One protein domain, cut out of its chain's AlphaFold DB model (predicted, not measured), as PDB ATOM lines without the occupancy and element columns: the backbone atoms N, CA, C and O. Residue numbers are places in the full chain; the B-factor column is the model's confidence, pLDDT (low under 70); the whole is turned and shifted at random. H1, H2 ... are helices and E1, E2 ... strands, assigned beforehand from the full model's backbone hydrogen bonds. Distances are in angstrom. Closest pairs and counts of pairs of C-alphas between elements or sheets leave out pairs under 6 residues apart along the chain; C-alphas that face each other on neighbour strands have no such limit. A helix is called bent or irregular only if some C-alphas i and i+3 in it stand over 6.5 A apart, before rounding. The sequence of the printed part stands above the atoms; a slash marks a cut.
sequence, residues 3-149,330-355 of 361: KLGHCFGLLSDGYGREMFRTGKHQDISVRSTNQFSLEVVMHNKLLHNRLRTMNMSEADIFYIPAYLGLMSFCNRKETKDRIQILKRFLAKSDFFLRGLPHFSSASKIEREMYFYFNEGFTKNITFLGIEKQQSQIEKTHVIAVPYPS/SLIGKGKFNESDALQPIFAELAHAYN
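Overview. This is residues 3 to 149 and 330 to 355 of the 361 residues of an uncharacterized protein of Mytilus galloprovincialis (UniProt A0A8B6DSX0). Look first for a small parallel sheet of four strands with helices over both faces: H1 and H7 cover one face, H5 covers the other, and H6 only grazes the sheet. The hairpin of E2 and E3 reaches away from this body as an arm at one end of the longest axis, while H2, H3 and H4 lie off the sheet, H3 near H5 and H6. The 173 printed residues include seven named helices and seven named strands, in the order E1 E2 E3 H1 E4 H2 H3 H4 E5 H5 H6 E6 E7 H7; the sheet's order is E4 E5 E6 E7. The class is mixed, helices and strands, with under half of the residues, 83 of 173, in named elements. The whole is compact, with a radius of gyration of the C-alphas of 16.7 A and spans of 51 by 39 by 32 A.

Arrangement. Begin at E1, residues 7 to 9, which pairs with no named strand. Go on to the antiparallel hairpin of E2, residues 18 to 22, and E3, residues 28 to 31, where N 22 and O 28 are within hydrogen-bond range at 2.9 A. Next comes H1, residues 38 to 47, and then the parallel sheet of E4, residues 62 to 64, E5, residues 102 to 106, E6, residues 126 to 129, and E7, residues 142 to 144. Check N 64 and O 103 at 2.8 A for E4 and E5, N 106 and O 128 at 2.8 A for E5 and E6, and N 143 and O 127 at 2.9 A for E6 and E7. H1 runs along the strands at a height over the sheet of 9.1 A, and its closest C-alpha pair with E5 is Glu 39 and Ser 105, 5.1 A. Between E4 and E5 find H2, residues 69 to 73, H3, residues 79 to 90, and H4, residues 94 to 97, which are not on the sheet, H4 only just so with 4 pairs of C-alphas within 10 A. They make a strand-helix-strand unit, two parallel neighbour strands with helices between; in a second one, E5, H5, H6, E6, with H5 at residues 110 to 117 and H6 at residues 120 to 124, the crossover is right-handed. H5 is irregular, with C-alphas 112 and 115 at 7.6 A, and is on the opposite face from H1. The closest C-alphas of H3 and H5 are those of Ile 83 and Tyr 116, 6.9 A: close but not clearly touching. H7, residues 343 to 354, is on the same face as H1 and runs along the strands at a height of 9.2 A; its closest C-alpha pair with E7 is Glu 349 and Ile 143, 7.4 A. In H1 and H7 every O i to N i+4 pair is within hydrogen-bond range; in H3 7 of 8 are, in H5 2 of 4, in H2 0 of 1 with 2 of 2 O i to N i+3 pairs, and in H6 0 of 1 with 1 of 2; H4 is too short for such a pair.

Along the chain. Find C-alpha 7 at (222.257, 181.404, 181.086), where E1 begins. E2 is 11.2 A long, H1 13.9 A, H3 17.5 A and E5 13.5 A. Find C-alpha 102 at (209.455, 203.217, 194.323), where E5 begins. H7 runs 16.2 A to C-alpha 354 at (201.638, 204.665, 199.021).

Size, cuts and confidence. The two C-alphas farthest apart, those of Lys 24 and Lys 92, are 52.5 A apart. Residues 150 to 329 are not printed, and C-alphas 149 and 330 are 10.1 A apart across this cut, which lies between E7 and H7. Of the links printed whole, H1 to E4 and E6 to E7 are long. Mean pLDDT of the printed part is 85.8; look for values under 70 at residues 75 to 80, 134 to 140 and 333 to 339.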
ATOM      1  N   LYS A   3     218.578 178.493 175.861       78.75
ATOM      2  CA  LYS A   3     219.936 178.491 176.429       78.75
ATOM      3  C   LYS A   3     220.786 179.555 175.720       78.75
ATOM      4  O   LYS A   3     220.836 179.582 174.492       78.75
ATOM      5  N   LEU A   4     221.424 180.424 176.494       77.81
ATOM      6  CA  LEU A   4     222.307 181.508 176.070       77.81
ATOM      7  C   LEU A   4     223.634 181.342 176.824       77.81
ATOM      8  O   LEU A   4     223.832 181.900 177.902       77.81
ATOM      9  N   GLY A   5     224.512 180.481 176.306       82.69
ATOM     10  CA  GLY A   5     225.738 180.089 177.006       82.69
ATOM     11  C   GLY A   5     225.437 179.400 178.343       82.69
ATOM     12  O   GLY A   5     224.821 178.331 178.372       82.69
ATOM     13  N   HIS A   6     225.863 180.022 179.445       78.81
ATOM     14  CA  HIS A   6     225.622 179.558 180.820       78.81
ATOM     15  C   HIS A   6     224.318 180.089 181.435       78.81
ATOM     16  O   HIS A   6     224.061 179.842 182.612       78.81
ATOM     17  N   CYS A   7     223.521 180.824 180.661       78.31
ATOM     18  CA  CYS A   7     222.257 181.404 181.086       78.31
ATOM     19  C   CYS A   7     221.075 180.833 180.301       78.31
ATOM     20  O   CYS A   7     221.231 180.229 179.239       78.31
ATOM     21  N   PHE A   8     219.871 181.088 180.798       80.75
ATOM     22  CA  PHE A   8     218.621 180.847 180.098       80.75
ATOM     23  C   PHE A   8     217.895 182.173 179.873       80.75
ATOM     24  O   PHE A   8     217.558 182.883 180.813       80.75
ATOM     25  N   GLY A   9     217.630 182.497 178.611       81.25
ATOM     26  CA  GLY A   9     216.784 183.618 178.229       81.25
ATOM     27  C   GLY A   9     215.303 183.264 178.349       81.25
ATOM     28  O   GLY A   9     214.862 182.192 177.901       81.25
ATOM     29  N   LEU A  10     214.525 184.183 178.916       85.94
ATOM     30  CA  LEU A  10     213.069 184.149 178.848       85.94
ATOM     31  C   LEU A  10     212.632 184.681 177.476       85.94
ATOM     32  O   LEU A  10     213.085 185.730 177.037       85.94
ATOM     33  N   LEU A  11     211.802 183.910 176.773       86.00
ATOM     34  CA  LEU A  11     211.313 184.249 175.433       86.00
ATOM     35  C   LEU A  11     209.935 184.899 175.527       86.00
ATOM     36  O   LEU A  11     209.254 184.713 176.537       86.00
ATOM     37  N   SER A  12     209.515 185.567 174.447       89.75
ATOM     38  CA  SER A  12     208.165 186.126 174.301       89.75
ATOM     39  C   SER A  12     207.783 186.973 175.513       89.75
ATOM     40  O   SER A  12     206.825 186.652 176.202       89.75
ATOM     41  N   ASP A  13     208.614 187.964 175.843       90.62
ATOM     42  CA  ASP A  13     208.342 188.939 176.908       90.62
ATOM     43  C   ASP A  13     208.104 188.326 178.300       90.62
ATOM     44  O   ASP A  13     207.456 188.912 179.161       90.62
ATOM     45  N   GLY A  14     208.658 187.131 178.537       90.81
ATOM     46  CA  GLY A  14     208.507 186.383 179.789       90.81
ATOM     47  C   GLY A  14     207.428 185.295 179.754       90.81
ATOM     48  O   GLY A  14     207.430 184.423 180.628       90.81
ATOM     49  N   TYR A  15     206.578 185.274 178.724       91.44
ATOM     50  CA  TYR A  15     205.491 184.301 178.536       91.44
ATOM     51  C   TYR A  15     205.950 182.958 177.951       91.44
ATOM     52  O   TYR A  15     205.205 181.984 177.923       91.44
ATOM     53  N   GLY A  16     207.175 182.867 177.434       90.31
ATOM     54  CA  GLY A  16     207.654 181.644 176.792       90.31
ATOM     55  C   GLY A  16     206.905 181.295 175.498       90.31
ATOM     56  O   GLY A  16     206.078 182.052 174.991       90.31
ATOM     57  N   ARG A  17     207.237 180.136 174.920       90.00
ATOM     58  CA  ARG A  17     206.658 179.650 173.655       90.00
ATOM     59  C   ARG A  17     205.225 179.160 173.885       90.00
ATOM     60  O   ARG A  17     204.988 178.492 174.892       90.00
ATOM     61  N   GLU A  18     204.323 179.441 172.943       90.88
ATOM     62  CA  GLU A  18     203.002 178.799 172.880       90.88
ATOM     63  C   GLU A  18     203.165 177.295 172.652       90.88
ATOM     64  O   GLU A  18     203.866 176.873 171.728       90.88
ATOM     65  N   MET A  19     202.559 176.501 173.527       89.56
ATOM     66  CA  MET A  19     202.591 175.044 173.453       89.56
ATOM     67  C   MET A  19     201.401 174.548 172.637       89.56
ATOM     68  O   MET A  19     201.576 173.785 171.692       89.56
ATOM     69  N   PHE A  20     200.203 175.015 172.986       90.31
ATOM     70  CA  PHE A  20     198.956 174.728 172.288       90.31
ATOM     71  C   PHE A  20     197.899 175.771 172.665       90.31
ATOM     72  O   PHE A  20     198.061 176.521 173.632       90.31
ATOM     73  N   ARG A  21     196.802 175.793 171.911       90.06
ATOM     74  CA  ARG A  21     195.595 176.540 172.257       90.06
ATOM     75  C   ARG A  21     194.484 175.590 172.681       90.06
ATOM     76  O   ARG A  21     194.462 174.414 172.311       90.06
ATOM     77  N   THR A  22     193.614 176.081 173.547       86.50
ATOM     78  CA  THR A  22     192.464 175.344 174.066       86.50
ATOM     79  C   THR A  22     191.298 176.301 174.303       86.50
ATOM     80  O   THR A  22     191.384 177.485 173.982       86.50
ATOM     81  N   GLY A  23     190.194 175.773 174.819       79.12
ATOM     82  CA  GLY A  23     188.920 176.472 174.902       79.12
ATOM     83  C   GLY A  23     188.061 176.288 173.654       79.12
ATOM     84  O   GLY A  23     188.530 175.836 172.605       79.12
ATOM     85  N   LYS A  24     186.766 176.597 173.784       71.94
ATOM     86  CA  LYS A  24     185.754 176.365 172.739       71.94
ATOM     87  C   LYS A  24     186.081 177.116 171.445       71.94
ATOM     88  O   LYS A  24     185.754 176.635 170.363       71.94
ATOM     89  N   HIS A  25     186.765 178.256 171.562       78.00
ATOM     90  CA  HIS A  25     187.131 179.121 170.446       78.00
ATOM     91  C   HIS A  25     188.651 179.283 170.280       78.00
ATOM     92  O   HIS A  25     189.082 180.205 169.596       78.00
ATOM     93  N   GLN A  26     189.466 178.385 170.860       81.50
ATOM     94  CA  GLN A  26     190.941 178.494 170.847       81.50
ATOM     95  C   GLN A  26     191.452 179.819 171.457       81.50
ATOM     96  O   GLN A  26     192.523 180.327 171.108       81.50
ATOM     97  N   ASP A  27     190.662 180.358 172.377       83.12
ATOM     98  CA  ASP A  27     190.788 181.632 173.082       83.12
ATOM     99  C   ASP A  27     191.683 181.549 174.329       83.12
ATOM    100  O   ASP A  27     191.945 182.553 174.991       83.12
ATOM    101  N   ILE A  28     192.198 180.354 174.633       87.38
ATOM    102  CA  ILE A  28     193.136 180.117 175.726       87.38
ATOM    103  C   ILE A  28     194.478 179.680 175.137       87.38
ATOM    104  O   ILE A  28     194.612 178.572 174.610       87.38
ATOM    105  N   SER A  29     195.498 180.528 175.259       90.31
ATOM    106  CA  SER A  29     196.883 180.211 174.898       90.31
ATOM    107  C   SER A  29     197.584 179.555 176.086       90.31
ATOM    108  O   SER A  29     197.801 180.191 177.120       90.31
ATOM    109  N   VAL A  30     197.961 178.281 175.950       91.56
ATOM    110  CA  VAL A  30     198.790 177.589 176.944       91.56
ATOM    111  C   VAL A  30     200.250 177.716 176.535       91.56
ATOM    112  O   VAL A  30     200.664 177.277 175.458       91.56
ATOM    113  N   ARG A  31     201.057 178.325 177.402       91.50
ATOM    114  CA  ARG A  31     202.443 178.691 177.113       91.50
ATOM    115  C   ARG A  31     203.408 178.130 178.142       91.50
ATOM    116  O   ARG A  31     203.073 177.850 179.288       91.50
ATOM    117  N   SER A  32     204.662 178.015 177.724       89.75
ATOM    118  CA  SER A  32     205.786 177.619 178.578       89.75
ATOM    119  C   SER A  32     206.289 178.762 179.478       89.75
ATOM    120  O   SER A  32     207.501 178.968 179.617       89.75
ATOM    121  N   THR A  33     205.360 179.512 180.073       90.81
ATOM    122  CA  THR A  33     205.623 180.618 180.998       90.81
ATOM    123  C   THR A  33     206.345 180.090 182.227       90.81
ATOM    124  O   THR A  33     205.866 179.188 182.914       90.81
ATOM    125  N   ASN A  34     207.538 180.616 182.503       89.75
ATOM    126  CA  ASN A  34     208.294 180.187 183.672       89.75
ATOM    127  C   ASN A  34     207.694 180.823 184.933       89.75
ATOM    128  O   ASN A  34     207.431 182.015 184.948       89.75
ATOM    129  N   GLN A  35     207.538 180.054 186.009       88.44
ATOM    130  CA  GLN A  35     206.978 180.548 187.273       88.44
ATOM    131  C   GLN A  35     207.770 181.711 187.902       88.44
ATOM    132  O   GLN A  35     207.235 182.461 188.706       88.44
ATOM    133  N   PHE A  36     209.039 181.869 187.521       90.69
ATOM    134  CA  PHE A  36     209.940 182.928 187.963       90.69
ATOM    135  C   PHE A  36     210.168 183.987 186.865       90.69
ATOM    136  O   PHE A  36     211.241 184.582 186.791       90.69
ATOM    137  N   SER A  37     209.195 184.212 185.973       92.62
ATOM    138  CA  SER A  37     209.280 185.236 184.917       92.62
ATOM    139  C   SER A  37     208.689 186.601 185.287       92.62
ATOM    140  O   SER A  37     208.675 187.488 184.429       92.62
ATOM    141  N   LEU A  38     208.228 186.789 186.532       94.62
ATOM    142  CA  LEU A  38     207.467 187.967 186.967       94.62
ATOM    143  C   LEU A  38     208.139 189.291 186.583       94.62
ATOM    144  O   LEU A  38     207.483 190.146 186.008       94.62
ATOM    145  N   GLU A  39     209.435 189.461 186.842       94.25
ATOM    146  CA  GLU A  39     210.160 190.709 186.555       94.25
ATOM    147  C   GLU A  39     210.162 191.067 185.066       94.25
ATOM    148  O   GLU A  39     210.051 192.241 184.714       94.25
ATOM    149  N   VAL A  40     210.264 190.070 184.182       93.69
ATOM    150  CA  VAL A  40     210.246 190.296 182.728       93.69
ATOM    151  C   VAL A  40     208.828 190.569 182.249       93.69
ATOM    152  O   VAL A  40     208.626 191.497 181.468       93.69
ATOM    153  N   VAL A  41     207.850 189.808 182.740       93.88
ATOM    154  CA  VAL A  41     206.436 190.006 182.402       93.88
ATOM    155  C   VAL A  41     205.967 191.386 182.867       93.88
ATOM    156  O   VAL A  41     205.449 192.158 182.063       93.88
ATOM    157  N   MET A  42     206.211 191.730 184.134       94.25
ATOM    158  CA  MET A  42     205.834 193.013 184.724       94.25
ATOM    159  C   MET A  42     206.491 194.170 183.985       94.25
ATOM    160  O   MET A  42     205.798 195.092 183.567       94.25
ATOM    161  N   HIS A  43     207.807 194.111 183.755       94.69
ATOM    162  CA  HIS A  43     208.481 195.186 183.039       94.69
ATOM    163  C   HIS A  43     207.909 195.375 181.632       94.69
ATOM    164  O   HIS A  43     207.582 196.500 181.271       94.69
ATOM    165  N   ASN A  44     207.712 194.300 180.862       92.38
ATOM    166  CA  ASN A  44     207.120 194.416 179.531       92.38
ATOM    167  C   ASN A  44     205.703 194.985 179.576       92.38
ATOM    168  O   ASN A  44     205.370 195.828 178.744       92.38
ATOM    169  N   LYS A  45     204.875 194.589 180.549       91.38
ATOM    170  CA  LYS A  45     203.545 195.182 180.687       91.38
ATOM    171  C   LYS A  45     203.617 196.668 181.045       91.38
ATOM    172  O   LYS A  45     202.904 197.449 180.430       91.38
ATOM    173  N   LEU A  46     204.492 197.072 181.964       92.75
ATOM    174  CA  LEU A  46     204.682 198.481 182.327       92.75
ATOM    175  C   LEU A  46     205.221 199.314 181.160       92.75
ATOM    176  O   LEU A  46     204.787 200.446 180.974       92.75
ATOM    177  N   LEU A  47     206.114 198.757 180.331       92.06
ATOM    178  CA  LEU A  47     206.640 199.450 179.151       92.06
ATOM    179  C   LEU A  47     205.535 199.847 178.159       92.06
ATOM    180  O   LEU A  47     205.689 200.873 177.499       92.06
ATOM    181  N   HIS A  48     204.462 199.054 178.081       88.69
ATOM    182  CA  HIS A  48     203.323 199.239 177.177       88.69
ATOM    183  C   HIS A  48     202.067 199.778 177.884       88.69
ATOM    184  O   HIS A  48     200.998 199.826 177.275       88.69
ATOM    185  N   ASN A  49     202.173 200.147 179.161       88.31
ATOM    186  CA  ASN A  49     201.051 200.639 179.950       88.31
ATOM    187  C   ASN A  49     200.771 202.118 179.633       88.31
ATOM    188  O   ASN A  49     201.707 202.913 179.543       88.31
ATOM    189  N   ARG A  50     199.493 202.499 179.496       88.25
ATOM    190  CA  ARG A  50     199.079 203.886 179.190       88.25
ATOM    191  C   ARG A  50     199.406 204.889 180.304       88.25
ATOM    192  O   ARG A  50     199.552 206.067 180.018       88.25
ATOM    193  N   LEU A  51     199.523 204.424 181.546       89.88
ATOM    194  CA  LEU A  51     199.857 205.226 182.727       89.88
ATOM    195  C   LEU A  51     201.365 205.496 182.839       89.88
ATOM    196  O   LEU A  51     201.809 206.196 183.746       89.88
ATOM    197  N   ARG A  52     202.188 204.934 181.943       92.56
ATOM    198  CA  ARG A  52     203.625 205.194 181.934       92.56
ATOM    199  C   ARG A  52     203.913 206.565 181.318       92.56
ATOM    200  O   ARG A  52     203.710 206.761 180.125       92.56
ATOM    201  N   THR A  53     204.516 207.456 182.101       94.62
ATOM    202  CA  THR A  53     205.107 208.713 181.619       94.62
ATOM    203  C   THR A  53     206.634 208.610 181.512       94.62
ATOM    204  O   THR A  53     207.281 207.839 182.225       94.62
ATOM    205  N   MET A  54     207.219 209.376 180.588       93.38
ATOM    206  CA  MET A  54     208.670 209.606 180.515       93.38
ATOM    207  C   MET A  54     209.079 210.905 181.221       93.38
ATOM    208  O   MET A  54     210.268 211.114 181.470       93.38
ATOM    209  N   ASN A  55     208.114 211.765 181.561       95.44
ATOM    210  CA  ASN A  55     208.348 212.947 182.374       95.44
ATOM    211  C   ASN A  55     208.357 212.541 183.850       95.44
ATOM    212  O   ASN A  55     207.322 212.259 184.445       95.44
ATOM    213  N   MET A  56     209.543 212.530 184.456       93.50
ATOM    214  CA  MET A  56     209.716 212.098 185.846       93.50
ATOM    215  C   MET A  56     208.935 212.956 186.852       93.50
ATOM    216  O   MET A  56     208.625 212.474 187.936       93.50
ATOM    217  N   SER A  57     208.605 214.207 186.512       93.38
ATOM    218  CA  SER A  57     207.858 215.110 187.403       93.38
ATOM    219  C   SER A  57     206.357 214.811 187.457       93.38
ATOM    220  O   SER A  57     205.686 215.277 188.368       93.38
ATOM    221  N   GLU A  58     205.835 214.052 186.491       94.88
ATOM    222  CA  GLU A  58     204.433 213.613 186.439       94.88
ATOM    223  C   GLU A  58     204.222 212.246 187.108       94.88
ATOM    224  O   GLU A  58     203.093 211.788 187.222       94.88
ATOM    225  N   ALA A  59     205.297 211.553 187.496       95.62
ATOM    226  CA  ALA A  59     205.204 210.189 187.995       95.62
ATOM    227  C   ALA A  59     204.792 210.151 189.476       95.62
ATOM    228  O   ALA A  59     205.521 210.637 190.341       95.62
ATOM    229  N   ASP A  60     203.678 209.475 189.773       95.81
ATOM    230  CA  ASP A  60     203.251 209.194 191.153       95.81
ATOM    231  C   ASP A  60     204.133 208.135 191.834       95.81
ATOM    232  O   ASP A  60     204.319 208.129 193.051       95.81
ATOM    233  N   ILE A  61     204.668 207.205 191.038       96.44
ATOM    234  CA  ILE A  61     205.470 206.079 191.507       96.44
ATOM    235  C   ILE A  61     206.494 205.648 190.451       96.44
ATOM    236  O   ILE A  61     206.215 205.606 189.252       96.44
ATOM    237  N   PHE A  62     207.690 205.270 190.902       97.06
ATOM    238  CA  PHE A  62     208.810 204.887 190.046       97.06
ATOM    239  C   PHE A  62     209.015 203.367 190.034       97.06
ATOM    240  O   PHE A  62     209.246 202.742 191.071       97.06
ATOM    241  N   TYR A  63     208.983 202.756 188.847       96.75
ATOM    242  CA  TYR A  63     209.326 201.343 188.679       96.75
ATOM    243  C   TYR A  63     210.837 201.139 188.526       96.75
ATOM    244  O   TYR A  63     211.487 201.781 187.700       96.75
ATOM    245  N   ILE A  64     211.385 200.181 189.269       95.50
ATOM    246  CA  ILE A  64     212.784 199.763 189.201       95.50
ATOM    247  C   ILE A  64     212.849 198.379 188.532       95.50
ATOM    248  O   ILE A  64     212.493 197.377 189.155       95.50
ATOM    249  N   PRO A  65     213.359 198.262 187.291       93.12
ATOM    250  CA  PRO A  65     213.603 196.971 186.651       93.12
ATOM    251  C   PRO A  65     214.890 196.330 187.207       93.12
ATOM    252  O   PRO A  65     215.926 196.296 186.543       93.12
ATOM    253  N   ALA A  66     214.850 195.860 188.458       89.62
ATOM    254  CA  ALA A  66     216.039 195.381 189.168       89.62
ATOM    255  C   ALA A  66     216.544 194.005 188.688       89.62
ATOM    256  O   ALA A  66     217.747 193.741 188.750       89.62
ATOM    257  N   TYR A  67     215.643 193.144 188.197       88.81
ATOM    258  CA  TYR A  67     215.951 191.803 187.672       88.81
ATOM    259  C   TYR A  67     216.778 190.916 188.619       88.81
ATOM    260  O   TYR A  67     217.641 190.144 188.190       88.81
ATOM    261  N   LEU A  68     216.521 191.032 189.917       85.44
ATOM    262  CA  LEU A  68     217.228 190.315 190.968       85.44
ATOM    263  C   LEU A  68     216.959 188.804 190.892       85.44
ATOM    264  O   LEU A  68     217.876 188.009 191.088       85.44
ATOM    265  N   GLY A  69     215.737 188.396 190.533       81.44
ATOM    266  CA  GLY A  69     215.367 186.984 190.395       81.44
ATOM    267  C   GLY A  69     215.882 186.332 189.106       81.44
ATOM    268  O   GLY A  69     216.133 185.125 189.080       81.44
ATOM    269  N   LEU A  70     216.112 187.118 188.043       78.50
ATOM    270  CA  LEU A  70     216.641 186.609 186.767       78.50
ATOM    271  C   LEU A  70     218.043 186.011 186.890       78.50
ATOM    272  O   LEU A  70     218.432 185.173 186.080       78.50
ATOM    273  N   MET A  71     218.803 186.402 187.909       73.81
ATOM    274  CA  MET A  71     220.153 185.890 188.129       73.81
ATOM    275  C   MET A  71     220.188 184.375 188.317       73.81
ATOM    276  O   MET A  71     221.131 183.721 187.876       73.81
ATOM    277  N   SER A  72     219.139 183.797 188.904       76.00
ATOM    278  CA  SER A  72     219.023 182.348 189.089       76.00
ATOM    279  C   SER A  72     218.886 181.572 187.775       76.00
ATOM    280  O   SER A  72     218.988 180.348 187.783       76.00
ATOM    281  N   PHE A  73     218.664 182.252 186.647       78.62
ATOM    282  CA  PHE A  73     218.664 181.645 185.315       78.62
ATOM    283  C   PHE A  73     220.066 181.559 184.701       78.62
ATOM    284  O   PHE A  73     220.200 181.103 183.568       78.62
ATOM    285  N   CYS A  74     221.106 181.973 185.424       75.75
ATOM    286  CA  CYS A  74     222.500 181.860 185.023       75.75
ATOM    287  C   CYS A  74     223.277 180.973 186.001       75.75
ATOM    288  O   CYS A  74     223.169 181.123 187.212       75.75
ATOM    289  N   ASN A  75     224.146 180.100 185.486       65.88
ATOM    290  CA  ASN A  75     225.020 179.242 186.302       65.88
ATOM    291  C   ASN A  75     226.192 180.003 186.973       65.88
ATOM    292  O   ASN A  75     227.129 179.371 187.458       65.88
ATOM    293  N   ARG A  76     226.186 181.345 186.994       60.03
ATOM    294  CA  ARG A  76     227.257 182.170 187.584       60.03
ATOM    295  C   ARG A  76     226.784 182.895 188.844       60.03
ATOM    296  O   ARG A  76     225.741 183.539 188.847       60.03
ATOM    297  N   LYS A  77     227.612 182.840 189.897       57.16
ATOM    298  CA  LYS A  77     227.459 183.563 191.174       57.16
ATOM    299  C   LYS A  77     227.779 185.068 191.043       57.16
ATOM    300  O   LYS A  77     228.610 185.582 191.779       57.16
ATOM    301  N   GLU A  78     227.131 185.794 190.135       59.41
ATOM    302  CA  GLU A  78     227.314 187.261 189.997       59.41
ATOM    303  C   GLU A  78     226.322 188.067 190.873       59.41
ATOM    304  O   GLU A  78     226.139 189.270 190.719       59.41
ATOM    305  N   THR A  79     225.651 187.400 191.820       61.41
ATOM    306  CA  THR A  79     224.527 187.894 192.643       61.41
ATOM    307  C   THR A  79     224.804 189.219 193.359       61.41
ATOM    308  O   THR A  79     223.946 190.104 193.392       61.41
ATOM    309  N   LYS A  80     226.012 189.377 193.912       66.38
ATOM    310  CA  LYS A  80     226.416 190.580 194.656       66.38
ATOM    311  C   LYS A  80     226.637 191.797 193.755       66.38
ATOM    312  O   LYS A  80     226.439 192.926 194.198       66.38
ATOM    313  N   ASP A  81     226.973 191.591 192.487       77.56
ATOM    314  CA  ASP A  81     227.265 192.706 191.588       77.56
ATOM    315  C   ASP A  81     225.985 193.458 191.219       77.56
ATOM    316  O   ASP A  81     225.977 194.688 191.191       77.56
ATOM    317  N   ARG A  82     224.861 192.751 191.031       81.06
ATOM    318  CA  ARG A  82     223.579 193.389 190.684       81.06
ATOM    319  C   ARG A  82     223.043 194.289 191.784       81.06
ATOM    320  O   ARG A  82     222.632 195.407 191.483       81.06
ATOM    321  N   ILE A  83     223.084 193.849 193.041       85.25
ATOM    322  CA  ILE A  83     222.598 194.676 194.152       85.25
ATOM    323  C   ILE A  83     223.474 195.920 194.342       85.25
ATOM    324  O   ILE A  83     222.965 197.013 194.580       85.25
ATOM    325  N   GLN A  84     224.787 195.788 194.126       87.19
ATOM    326  CA  GLN A  84     225.722 196.905 194.200       87.19
ATOM    327  C   GLN A  84     225.564 197.885 193.026       87.19
ATOM    328  O   GLN A  84     225.682 199.098 193.228       87.19
ATOM    329  N   ILE A  85     225.280 197.387 191.819       88.81
ATOM    330  CA  ILE A  85     224.921 198.210 190.654       88.81
ATOM    331  C   ILE A  85     223.630 198.973 190.941       88.81
ATOM    332  O   ILE A  85     223.604 200.189 190.763       88.81
ATOM    333  N   LEU A  86     222.596 198.291 191.442       91.00
ATOM    334  CA  LEU A  86     221.326 198.920 191.791       91.00
ATOM    335  C   LEU A  86     221.517 200.016 192.845       91.00
ATOM    336  O   LEU A  86     221.046 201.134 192.657       91.00
ATOM    337  N   LYS A  87     222.285 199.737 193.903       93.06
ATOM    338  CA  LYS A  87     222.628 200.721 194.937       93.06
ATOM    339  C   LYS A  87     223.303 201.963 194.350       93.06
ATOM    340  O   LYS A  87     222.923 203.077 194.685       93.06
ATOM    341  N   ARG A  88     224.287 201.788 193.455       94.12
ATOM    342  CA  ARG A  88     224.982 202.909 192.787       94.12
ATOM    343  C   ARG A  88     224.067 203.686 191.845       94.12
ATOM    344  O   ARG A  88     224.239 204.891 191.718       94.12
ATOM    345  N   PHE A  89     223.146 203.003 191.170       93.75
ATOM    346  CA  PHE A  89     222.165 203.633 190.291       93.75
ATOM    347  C   PHE A  89     221.196 204.505 191.095       93.75
ATOM    348  O   PHE A  89     221.053 205.689 190.806       93.75
ATOM    349  N   LEU A  90     220.604 203.955 192.158       95.00
ATOM    350  CA  LEU A  90     219.647 204.674 193.001       95.00
ATOM    351  C   LEU A  90     220.292 205.804 193.808       95.00
ATOM    352  O   LEU A  90     219.658 206.831 194.017       95.00
ATOM    353  N   ALA A  91     221.568 205.673 194.184       95.31
ATOM    354  CA  ALA A  91     222.324 206.751 194.823       95.31
ATOM    355  C   ALA A  91     222.523 207.992 193.928       95.31
ATOM    356  O   ALA A  91     222.952 209.026 194.426       95.31
ATOM    357  N   LYS A  92     222.239 207.894 192.621       95.69
ATOM    358  CA  LYS A  92     222.264 209.014 191.667       95.69
ATOM    359  C   LYS A  92     220.866 209.524 191.300       95.69
ATOM    360  O   LYS A  92     220.755 210.397 190.448       95.69
ATOM    361  N   SER A  93     219.808 208.940 191.864       94.62
ATOM    362  CA  SER A  93     218.426 209.323 191.576       94.62
ATOM    363  C   SER A  93     217.915 210.277 192.647       94.62
ATOM    364  O   SER A  93     217.624 209.849 193.766       94.62
ATOM    365  N   ASP A  94     217.739 211.549 192.298       95.12
ATOM    366  CA  ASP A  94     217.181 212.554 193.213       95.12
ATOM    367  C   ASP A  94     215.788 212.156 193.721       95.12
ATOM    368  O   ASP A  94     215.473 212.350 194.891       95.12
ATOM    369  N   PHE A  95     214.966 211.528 192.874       95.56
ATOM    370  CA  PHE A  95     213.633 211.038 193.242       95.56
ATOM    371  C   PHE A  95     213.702 209.945 194.318       95.56
ATOM    372  O   PHE A  95     212.896 209.938 195.250       95.56
ATOM    373  N   PHE A  96     214.688 209.047 194.227       96.00
ATOM    374  CA  PHE A  96     214.908 208.013 195.237       96.00
ATOM    375  C   PHE A  96     215.477 208.597 196.533       96.00
ATOM    376  O   PHE A  96     215.011 208.256 197.618       96.00
ATOM    377  N   LEU A  97     216.450 209.508 196.432       95.38
ATOM    378  CA  LEU A  97     217.053 210.179 197.589       95.38
ATOM    379  C   LEU A  97     216.041 211.037 198.359       95.38
ATOM    380  O   LEU A  97     216.109 211.112 199.583       95.38
ATOM    381  N   ARG A  98     215.066 211.628 197.658       95.06
ATOM    382  CA  ARG A  98     213.919 212.332 198.250       95.06
ATOM    383  C   ARG A  98     212.876 211.406 198.883       95.06
ATOM    384  O   ARG A  98     211.931 211.906 199.482       95.06
ATOM    385  N   GLY A  99     213.019 210.088 198.740       93.56
ATOM    386  CA  GLY A  99     212.099 209.108 199.313       93.56
ATOM    387  C   GLY A  99     210.745 209.030 198.609       93.56
ATOM    388  O   GLY A  99     209.766 208.636 199.236       93.56
ATOM    389  N   LEU A 100     210.662 209.412 197.328       95.75
ATOM    390  CA  LEU A 100     209.419 209.250 196.570       95.75
ATOM    391  C   LEU A 100     209.068 207.760 196.391       95.75
ATOM    392  O   LEU A 100     209.958 206.912 196.496       95.75
ATOM    393  N   PRO A 101     207.803 207.412 196.100       96.50
ATOM    394  CA  PRO A 101     207.376 206.022 195.953       96.50
ATOM    395  C   PRO A 101     208.163 205.249 194.883       96.50
ATOM    396  O   PRO A 101     208.203 205.645 193.720       96.50
ATOM    397  N   HIS A 102     208.763 204.114 195.255       96.62
ATOM    398  CA  HIS A 102     209.455 203.217 194.323       96.62
ATOM    399  C   HIS A 102     208.981 201.774 194.488       96.62
ATOM    400  O   HIS A 102     208.788 201.290 195.604       96.62
ATOM    401  N   PHE A 103     208.854 201.038 193.390       96.75
ATOM    402  CA  PHE A 103     208.570 199.608 193.456       96.75
ATOM    403  C   PHE A 103     209.396 198.801 192.464       96.75
ATOM    404  O   PHE A 103     209.826 199.296 191.425       96.75
ATOM    405  N   SER A 104     209.614 197.533 192.790       95.62
ATOM    406  CA  SER A 104     210.273 196.554 191.926       95.62
ATOM    407  C   SER A 104     209.500 195.245 191.962       95.62
ATOM    408  O   SER A 104     208.766 194.965 192.903       95.62
ATOM    409  N   SER A 105     209.686 194.401 190.955       94.69
ATOM    410  CA  SER A 105     209.252 193.002 191.029       94.69
ATOM    411  C   SER A 105     210.352 192.114 191.604       94.69
ATOM    412  O   SER A 105     211.534 192.438 191.489       94.69
ATOM    413  N   ALA A 106     209.961 190.988 192.198       90.19
ATOM    414  CA  ALA A 106     210.852 189.937 192.670       90.19
ATOM    415  C   ALA A 106     210.320 188.571 192.216       90.19
ATOM    416  O   ALA A 106     209.296 188.082 192.692       90.19
ATOM    417  N   SER A 107     211.027 187.935 191.279       87.19
ATOM    418  CA  SER A 107     210.558 186.697 190.636       87.19
ATOM    419  C   SER A 107     210.889 185.417 191.399       87.19
ATOM    420  O   SER A 107     210.871 184.344 190.806       87.19
ATOM    421  N   LYS A 108     211.247 185.501 192.677       87.25
ATOM    422  CA  LYS A 108     211.607 184.356 193.516       87.25
ATOM    423  C   LYS A 108     210.835 184.409 194.820       87.25
ATOM    424  O   LYS A 108     210.355 185.470 195.214       87.25
ATOM    425  N   ILE A 109     210.726 183.255 195.470       84.25
ATOM    426  CA  ILE A 109     210.103 183.166 196.789       84.25
ATOM    427  C   ILE A 109     210.869 184.055 197.774       84.25
ATOM    428  O   ILE A 109     212.096 184.152 197.696       84.25
ATOM    429  N   GLU A 110     210.155 184.702 198.694       83.50
ATOM    430  CA  GLU A 110     210.708 185.737 199.580       83.50
ATOM    431  C   GLU A 110     211.986 185.290 200.312       83.50
ATOM    432  O   GLU A 110     212.973 186.021 200.357       83.50
ATOM    433  N   ARG A 111     212.017 184.037 200.779       83.25
ATOM    434  CA  ARG A 111     213.182 183.420 201.430       83.25
ATOM    435  C   ARG A 111     214.448 183.417 200.565       83.25
ATOM    436  O   ARG A 111     215.537 183.663 201.072       83.25
ATOM    437  N   GLU A 112     214.327 183.158 199.262       83.94
ATOM    438  CA  GLU A 112     215.466 183.203 198.326       83.94
ATOM    439  C   GLU A 112     215.921 184.642 198.040       83.94
ATOM    440  O   GLU A 112     217.051 184.864 197.606       83.94
ATOM    441  N   MET A 113     215.056 185.619 198.316       83.69
ATOM    442  CA  MET A 113     215.312 187.042 198.115       83.69
ATOM    443  C   MET A 113     215.813 187.756 199.375       83.69
ATOM    444  O   MET A 113     216.197 188.925 199.300       83.69
ATOM    445  N   TYR A 114     215.887 187.051 200.509       81.06
ATOM    446  CA  TYR A 114     216.267 187.581 201.821       81.06
ATOM    447  C   TYR A 114     217.538 188.440 201.799       81.06
ATOM    448  O   TYR A 114     217.578 189.509 202.405       81.06
ATOM    449  N   PHE A 115     218.579 188.005 201.081       80.69
ATOM    450  CA  PHE A 115     219.831 188.761 200.986       80.69
ATOM    451  C   PHE A 115     219.620 190.151 200.368       80.69
ATOM    452  O   PHE A 115     220.186 191.129 200.841       80.69
ATOM    453  N   TYR A 116     218.772 190.255 199.347       82.69
ATOM    454  CA  TYR A 116     218.480 191.520 198.677       82.69
ATOM    455  C   TYR A 116     217.549 192.410 199.500       82.69
ATOM    456  O   TYR A 116     217.729 193.625 199.566       82.69
ATOM    457  N   PHE A 117     216.552 191.803 200.137       84.94
ATOM    458  CA  PHE A 117     215.558 192.526 200.924       84.94
ATOM    459  C   PHE A 117     216.119 193.060 202.247       84.94
ATOM    460  O   PHE A 117     215.495 193.930 202.836       84.94
ATOM    461  N   ASN A 118     217.291 192.608 202.702       82.88
ATOM    462  CA  ASN A 118     217.925 193.129 203.919       82.88
ATOM    463  C   ASN A 118     218.937 194.258 203.697       82.88
ATOM    464  O   ASN A 118     219.467 194.801 204.670       82.88
ATOM    465  N   GLU A 119     219.205 194.643 202.451       86.62
ATOM    466  CA  GLU A 119     220.040 195.809 202.174       86.62
ATOM    467  C   GLU A 119     219.362 197.097 202.661       86.62
ATOM    468  O   GLU A 119     218.180 197.330 202.441       86.62
ATOM    469  N   GLY A 120     220.114 197.989 203.313       88.56
ATOM    470  CA  GLY A 120     219.521 199.159 203.978       88.56
ATOM    471  C   GLY A 120     218.669 200.048 203.061       88.56
ATOM    472  O   GLY A 120     217.641 200.555 203.498       88.56
ATOM    473  N   PHE A 121     219.066 200.194 201.791       90.06
ATOM    474  CA  PHE A 121     218.342 201.022 200.823       90.06
ATOM    475  C   PHE A 121     217.060 200.358 200.292       90.06
ATOM    476  O   PHE A 121     216.161 201.065 199.847       90.06
ATOM    477  N   THR A 122     216.946 199.025 200.328       90.25
ATOM    478  CA  THR A 122     215.786 198.319 199.756       90.25
ATOM    479  C   THR A 122     214.536 198.434 200.623       90.25
ATOM    480  O   THR A 122     213.442 198.202 200.124       90.25
ATOM    481  N   LYS A 123     214.662 198.916 201.866       89.12
ATOM    482  CA  LYS A 123     213.526 199.266 202.739       89.12
ATOM    483  C   LYS A 123     212.632 200.372 202.170       89.12
ATOM    484  O   LYS A 123     211.442 200.407 202.466       89.12
ATOM    485  N   ASN A 124     213.197 201.243 201.329       91.62
ATOM    486  CA  ASN A 124     212.471 202.319 200.647       91.62
ATOM    487  C   ASN A 124     211.878 201.864 199.300       91.62
ATOM    488  O   ASN A 124     211.478 202.691 198.484       91.62
ATOM    489  N   ILE A 125     211.870 200.555 199.031       93.50
ATOM    490  CA  ILE A 125     211.325 199.958 197.813       93.50
ATOM    491  C   ILE A 125     210.246 198.961 198.224       93.50
ATOM    492  O   ILE A 125     210.495 198.045 199.008       93.50
ATOM    493  N   THR A 126     209.055 199.101 197.646       94.19
ATOM    494  CA  THR A 126     208.026 198.061 197.737       94.19
ATOM    495  C   THR A 126     208.295 196.985 196.689       94.19
ATOM    496  O   THR A 126     208.432 197.282 195.502       94.19
ATOM    497  N   PHE A 127     208.370 195.720 197.097       93.56
ATOM    498  CA  PHE A 127     208.568 194.597 196.185       93.56
ATOM    499  C   PHE A 127     207.254 193.868 195.905       93.56
ATOM    500  O   PHE A 127     206.563 193.425 196.818       93.56
ATOM    501  N   LEU A 128     206.945 193.684 194.624       94.69
ATOM    502  CA  LEU A 128     205.917 192.759 194.161       94.69
ATOM    503  C   LEU A 128     206.524 191.352 194.118       94.69
ATOM    504  O   LEU A 128     207.349 191.058 193.247       94.69
ATOM    505  N   GLY A 129     206.166 190.504 195.079       92.06
ATOM    506  CA  GLY A 129     206.695 189.149 195.230       92.06
ATOM    507  C   GLY A 129     205.665 188.086 194.867       92.06
ATOM    508  O   GLY A 129     204.497 188.203 195.218       92.06
ATOM    509  N   ILE A 130     206.090 187.012 194.201       90.38
ATOM    510  CA  ILE A 130     205.213 185.858 193.903       90.38
ATOM    511  C   ILE A 130     204.787 185.078 195.157       90.38
ATOM    512  O   ILE A 130     203.826 184.314 195.117       90.38
ATOM    513  N   GLU A 131     205.492 185.268 196.274       86.31
ATOM    514  CA  GLU A 131     205.144 184.721 197.582       86.31
ATOM    515  C   GLU A 131     205.502 185.694 198.693       86.31
ATOM    516  O   GLU A 131     206.498 186.413 198.586       86.31
ATOM    517  N   LYS A 132     204.729 185.634 199.781       80.19
ATOM    518  CA  LYS A 132     205.009 186.342 201.026       80.19
ATOM    519  C   LYS A 132     205.082 185.369 202.204       80.19
ATOM    520  O   LYS A 132     204.092 184.729 202.563       80.19
ATOM    521  N   GLN A 133     206.241 185.276 202.835       75.75
ATOM    522  CA  GLN A 133     206.514 184.522 204.049       75.75
ATOM    523  C   GLN A 133     206.740 185.512 205.207       75.75
ATOM    524  O   GLN A 133     207.862 185.932 205.470       75.75
ATOM    525  N   GLN A 134     205.658 185.850 205.928       63.75
ATOM    526  CA  GLN A 134     205.630 186.837 207.026       63.75
ATOM    527  C   GLN A 134     206.744 186.681 208.081       63.75
ATOM    528  O   GLN A 134     207.117 187.662 208.711       63.75
ATOM    529  N   SER A 135     207.277 185.474 208.290       56.41
ATOM    530  CA  SER A 135     208.169 185.167 209.413       56.41
ATOM    531  C   SER A 135     209.649 185.514 209.219       56.41
ATOM    532  O   SER A 135     210.421 185.294 210.148       56.41
ATOM    533  N   GLN A 136     210.086 186.008 208.051       53.31
ATOM    534  CA  GLN A 136     211.529 186.154 207.782       53.31
ATOM    535  C   GLN A 136     212.016 187.583 207.515       53.31
ATOM    536  O   GLN A 136     213.217 187.815 207.633       53.31
ATOM    537  N   ILE A 137     211.149 188.542 207.163       57.44
ATOM    538  CA  ILE A 137     211.590 189.879 206.729       57.44
ATOM    539  C   ILE A 137     210.639 190.956 207.258       57.44
ATOM    540  O   ILE A 137     209.751 191.439 206.569       57.44
ATOM    541  N   GLU A 138     210.851 191.380 208.502       57.19
ATOM    542  CA  GLU A 138     210.031 192.423 209.140       57.19
ATOM    543  C   GLU A 138     210.245 193.831 208.548       57.19
ATOM    544  O   GLU A 138     209.494 194.750 208.857       57.19
ATOM    545  N   LYS A 139     211.287 194.037 207.727       59.06
ATOM    546  CA  LYS A 139     211.779 195.384 207.373       59.06
ATOM    547  C   LYS A 139     211.497 195.840 205.941       59.06
ATOM    548  O   LYS A 139     211.709 197.018 205.664       59.06
ATOM    549  N   THR A 140     211.055 194.952 205.051       67.94
ATOM    550  CA  THR A 140     210.876 195.264 203.622       67.94
ATOM    551  C   THR A 140     209.444 195.008 203.199       67.94
ATOM    552  O   THR A 140     208.873 193.955 203.474       67.94
ATOM    553  N   HIS A 141     208.851 195.989 202.521       83.94
ATOM    554  CA  HIS A 141     207.456 195.938 202.110       83.94
ATOM    555  C   HIS A 141     207.291 195.008 200.908       83.94
ATOM    556  O   HIS A 141     207.564 195.388 199.772       83.94
ATOM    557  N   VAL A 142     206.839 193.778 201.157       89.00
ATOM    558  CA  VAL A 142     206.471 192.823 200.104       89.00
ATOM    559  C   VAL A 142     204.950 192.771 199.954       89.00
ATOM    560  O   VAL A 142     204.218 192.483 200.914       89.00
ATOM    561  N   ILE A 143     204.479 193.022 198.734       91.81
ATOM    562  CA  ILE A 143     203.102 192.798 198.287       91.81
ATOM    563  C   ILE A 143     203.092 191.489 197.499       91.81
ATOM    564  O   ILE A 143     203.807 191.355 196.504       91.81
ATOM    565  N   ALA A 144     202.294 190.519 197.949       92.12
ATOM    566  CA  ALA A 144     202.107 189.277 197.213       92.12
ATOM    567  C   ALA A 144     201.347 189.561 195.909       92.12
ATOM    568  O   ALA A 144     200.325 190.248 195.926       92.12
ATOM    569  N   VAL A 145     201.826 189.016 194.793       95.19
ATOM    570  CA  VAL A 145     201.196 189.110 193.469       95.19
ATOM    571  C   VAL A 145     201.115 187.729 192.815       95.19
ATOM    572  O   VAL A 145     201.846 186.819 193.213       95.19
ATOM    573  N   PRO A 146     200.248 187.528 191.805       95.06
ATOM    574  CA  PRO A 146     200.108 186.233 191.169       95.06
ATOM    575  C   PRO A 146     201.408 185.708 190.568       95.06
ATOM    576  O   PRO A 146     202.169 186.447 189.935       95.06
ATOM    577  N   TYR A 147     201.617 184.400 190.692       94.00
ATOM    578  CA  TYR A 147     202.629 183.714 189.903       94.00
ATOM    579  C   TYR A 147     202.309 183.836 188.406       94.00
ATOM    580  O   TYR A 147     201.155 183.652 188.012       94.00
ATOM    581  N   PRO A 148     203.318 184.021 187.537       93.75
ATOM    582  CA  PRO A 148     203.159 183.762 186.112       93.75
ATOM    583  C   PRO A 148     202.606 182.345 185.858       93.75
ATOM    584  O   PRO A 148     203.207 181.335 186.244       93.75
ATOM    585  N   SER A 149     201.434 182.274 185.224       92.38
ATOM    586  CA  SER A 149     200.718 181.030 184.914       92.38
ATOM    587  C   SER A 149     201.028 180.516 183.507       92.38
ATOM    588  O   SER A 149     201.535 181.253 182.668       92.38
ATOM    589  N   SER A 330     197.989 189.134 181.051       88.00
ATOM    590  CA  SER A 330     197.496 189.000 179.680       88.00
ATOM    591  C   SER A 330     198.576 189.317 178.652       88.00
ATOM    592  O   SER A 330     199.417 190.205 178.852       88.00
ATOM    593  N   LEU A 331     198.532 188.583 177.535       86.81
ATOM    594  CA  LEU A 331     199.449 188.773 176.418       86.81
ATOM    595  C   LEU A 331     199.301 190.180 175.839       86.81
ATOM    596  O   LEU A 331     198.198 190.702 175.681       86.81
ATOM    597  N   ILE A 332     200.432 190.771 175.470       76.31
ATOM    598  CA  ILE A 332     200.488 192.073 174.810       76.31
ATOM    599  C   ILE A 332     200.125 191.839 173.330       76.31
ATOM    600  O   ILE A 332     200.986 191.627 172.480       76.31
ATOM    601  N   GLY A 333     198.826 191.726 173.037       62.91
ATOM    602  CA  GLY A 333     198.287 191.513 171.690       62.91
ATOM    603  C   GLY A 333     198.176 192.810 170.879       62.91
ATOM    604  O   GLY A 333     198.085 193.896 171.447       62.91
ATOM    605  N   LYS A 334     198.165 192.685 169.541       44.66
ATOM    606  CA  LYS A 334     198.130 193.762 168.524       44.66
ATOM    607  C   LYS A 334     197.134 194.902 168.842       44.66
ATOM    608  O   LYS A 334     196.005 194.889 168.363       44.66
ATOM    609  N   GLY A 335     197.562 195.907 169.608       44.97
ATOM    610  CA  GLY A 335     196.858 197.186 169.760       44.97
ATOM    611  C   GLY A 335     195.795 197.291 170.861       44.97
ATOM    612  O   GLY A 335     195.082 198.288 170.883       44.97
ATOM    613  N   LYS A 336     195.674 196.327 171.784       49.97
ATOM    614  CA  LYS A 336     194.824 196.494 172.981       49.97
ATOM    615  C   LYS A 336     195.600 196.113 174.236       49.97
ATOM    616  O   LYS A 336     195.641 194.950 174.623       49.97
ATOM    617  N   PHE A 337     196.230 197.110 174.856       53.94
ATOM    618  CA  PHE A 337     196.661 196.993 176.243       53.94
ATOM    619  C   PHE A 337     195.401 196.854 177.096       53.94
ATOM    620  O   PHE A 337     194.555 197.744 177.082       53.94
ATOM    621  N   ASN A 338     195.236 195.713 177.760       62.12
ATOM    622  CA  ASN A 338     194.097 195.496 178.635       62.12
ATOM    623  C   ASN A 338     194.565 195.514 180.090       62.12
ATOM    624  O   ASN A 338     195.371 194.678 180.503       62.12
ATOM    625  N   GLU A 339     194.063 196.495 180.835       65.00
ATOM    626  CA  GLU A 339     194.335 196.683 182.261       65.00
ATOM    627  C   GLU A 339     193.490 195.768 183.141       65.00
ATOM    628  O   GLU A 339     193.825 195.588 184.305       65.00
ATOM    629  N   SER A 340     192.457 195.116 182.596       79.50
ATOM    630  CA  SER A 340     191.547 194.238 183.336       79.50
ATOM    631  C   SER A 340     192.145 192.856 183.662       79.50
ATOM    632  O   SER A 340     191.439 191.843 183.608       79.50
ATOM    633  N   ASP A 341     193.446 192.788 183.927       90.19
ATOM    634  CA  ASP A 341     194.161 191.587 184.353       90.19
ATOM    635  C   ASP A 341     194.804 191.780 185.735       90.19
ATOM    636  O   ASP A 341     194.351 192.626 186.502       90.19
ATOM    637  N   ALA A 342     195.832 191.001 186.091       93.62
ATOM    638  CA  ALA A 342     196.539 191.156 187.362       93.62
ATOM    639  C   ALA A 342     197.097 192.569 187.614       93.62
ATOM    640  O   ALA A 342     197.284 192.925 188.775       93.62
ATOM    641  N   LEU A 343     197.353 193.391 186.588       92.62
ATOM    642  CA  LEU A 343     197.866 194.749 186.796       92.62
ATOM    643  C   LEU A 343     196.903 195.657 187.556       92.62
ATOM    644  O   LEU A 343     197.361 196.387 188.428       92.62
ATOM    645  N   GLN A 344     195.601 195.614 187.265       91.31
ATOM    646  CA  GLN A 344     194.615 196.473 187.927       91.31
ATOM    647  C   GLN A 344     194.629 196.319 189.459       91.31
ATOM    648  O   GLN A 344     194.838 197.315 190.155       91.31
ATOM    649  N   PRO A 345     194.465 195.111 190.035       93.75
ATOM    650  CA  PRO A 345     194.534 194.955 191.480       93.75
ATOM    651  C   PRO A 345     195.955 195.168 192.020       93.75
ATOM    652  O   PRO A 345     196.089 195.645 193.139       93.75
ATOM    653  N   ILE A 346     197.022 194.908 191.249       95.56
ATOM    654  CA  ILE A 346     198.398 195.257 191.659       95.56
ATOM    655  C   ILE A 346     198.564 196.773 191.817       95.56
ATOM    656  O   ILE A 346     199.172 197.222 192.787       95.56
ATOM    657  N   PHE A 347     198.020 197.574 190.905       94.56
ATOM    658  CA  PHE A 347     198.042 199.030 191.024       94.56
ATOM    659  C   PHE A 347     197.188 199.514 192.188       94.56
ATOM    660  O   PHE A 347     197.637 200.385 192.923       94.56
ATOM    661  N   ALA A 348     196.038 198.889 192.447       94.06
ATOM    662  CA  ALA A 348     195.259 199.166 193.652       94.06
ATOM    663  C   ALA A 348     196.018 198.789 194.946       94.06
ATOM    664  O   ALA A 348     195.859 199.449 195.975       94.06
ATOM    665  N   GLU A 349     196.855 197.745 194.916       94.88
ATOM    666  CA  GLU A 349     197.780 197.391 196.001       94.88
ATOM    667  C   GLU A 349     198.872 198.434 196.222       94.88
ATOM    668  O   GLU A 349     199.066 198.888 197.350       94.88
ATOM    669  N   LEU A 350     199.537 198.868 195.154       95.38
ATOM    670  CA  LEU A 350     200.566 199.906 195.223       95.38
ATOM    671  C   LEU A 350     199.992 201.260 195.650       95.38
ATOM    672  O   LEU A 350     200.577 201.926 196.499       95.38
ATOM    673  N   ALA A 351     198.839 201.645 195.106       94.75
ATOM    674  CA  ALA A 351     198.178 202.894 195.447       94.75
ATOM    675  C   ALA A 351     197.810 202.937 196.931       94.75
ATOM    676  O   ALA A 351     198.099 203.918 197.604       94.75
ATOM    677  N   HIS A 352     197.277 201.841 197.476       93.62
ATOM    678  CA  HIS A 352     197.036 201.742 198.912       93.62
ATOM    679  C   HIS A 352     198.332 201.808 199.730       93.62
ATOM    680  O   HIS A 352     198.388 202.540 200.712       93.62
ATOM    681  N   ALA A 353     199.381 201.085 199.322       92.44
ATOM    682  CA  ALA A 353     200.659 201.073 200.037       92.44
ATOM    683  C   ALA A 353     201.328 202.459 200.107       92.44
ATOM    684  O   ALA A 353     202.052 202.739 201.060       92.44
ATOM    685  N   TYR A 354     201.068 203.321 199.122       94.06
ATOM    686  CA  TYR A 354     201.638 204.665 199.021       94.06
ATOM    687  C   TYR A 354     200.631 205.803 199.248       94.06
ATOM    688  O   TYR A 354     200.995 206.963 199.075       94.06
ATOM    689  N   ASN A 355     199.392 205.501 199.656       93.38
ATOM    690  CA  ASN A 355     198.296 206.471 199.796       93.38
ATOM    691  C   ASN A 355     198.074 207.340 198.539       93.38
ATOM    692  O   ASN A 355     197.858 208.547 198.632       93.38
TER     693      ASN A 355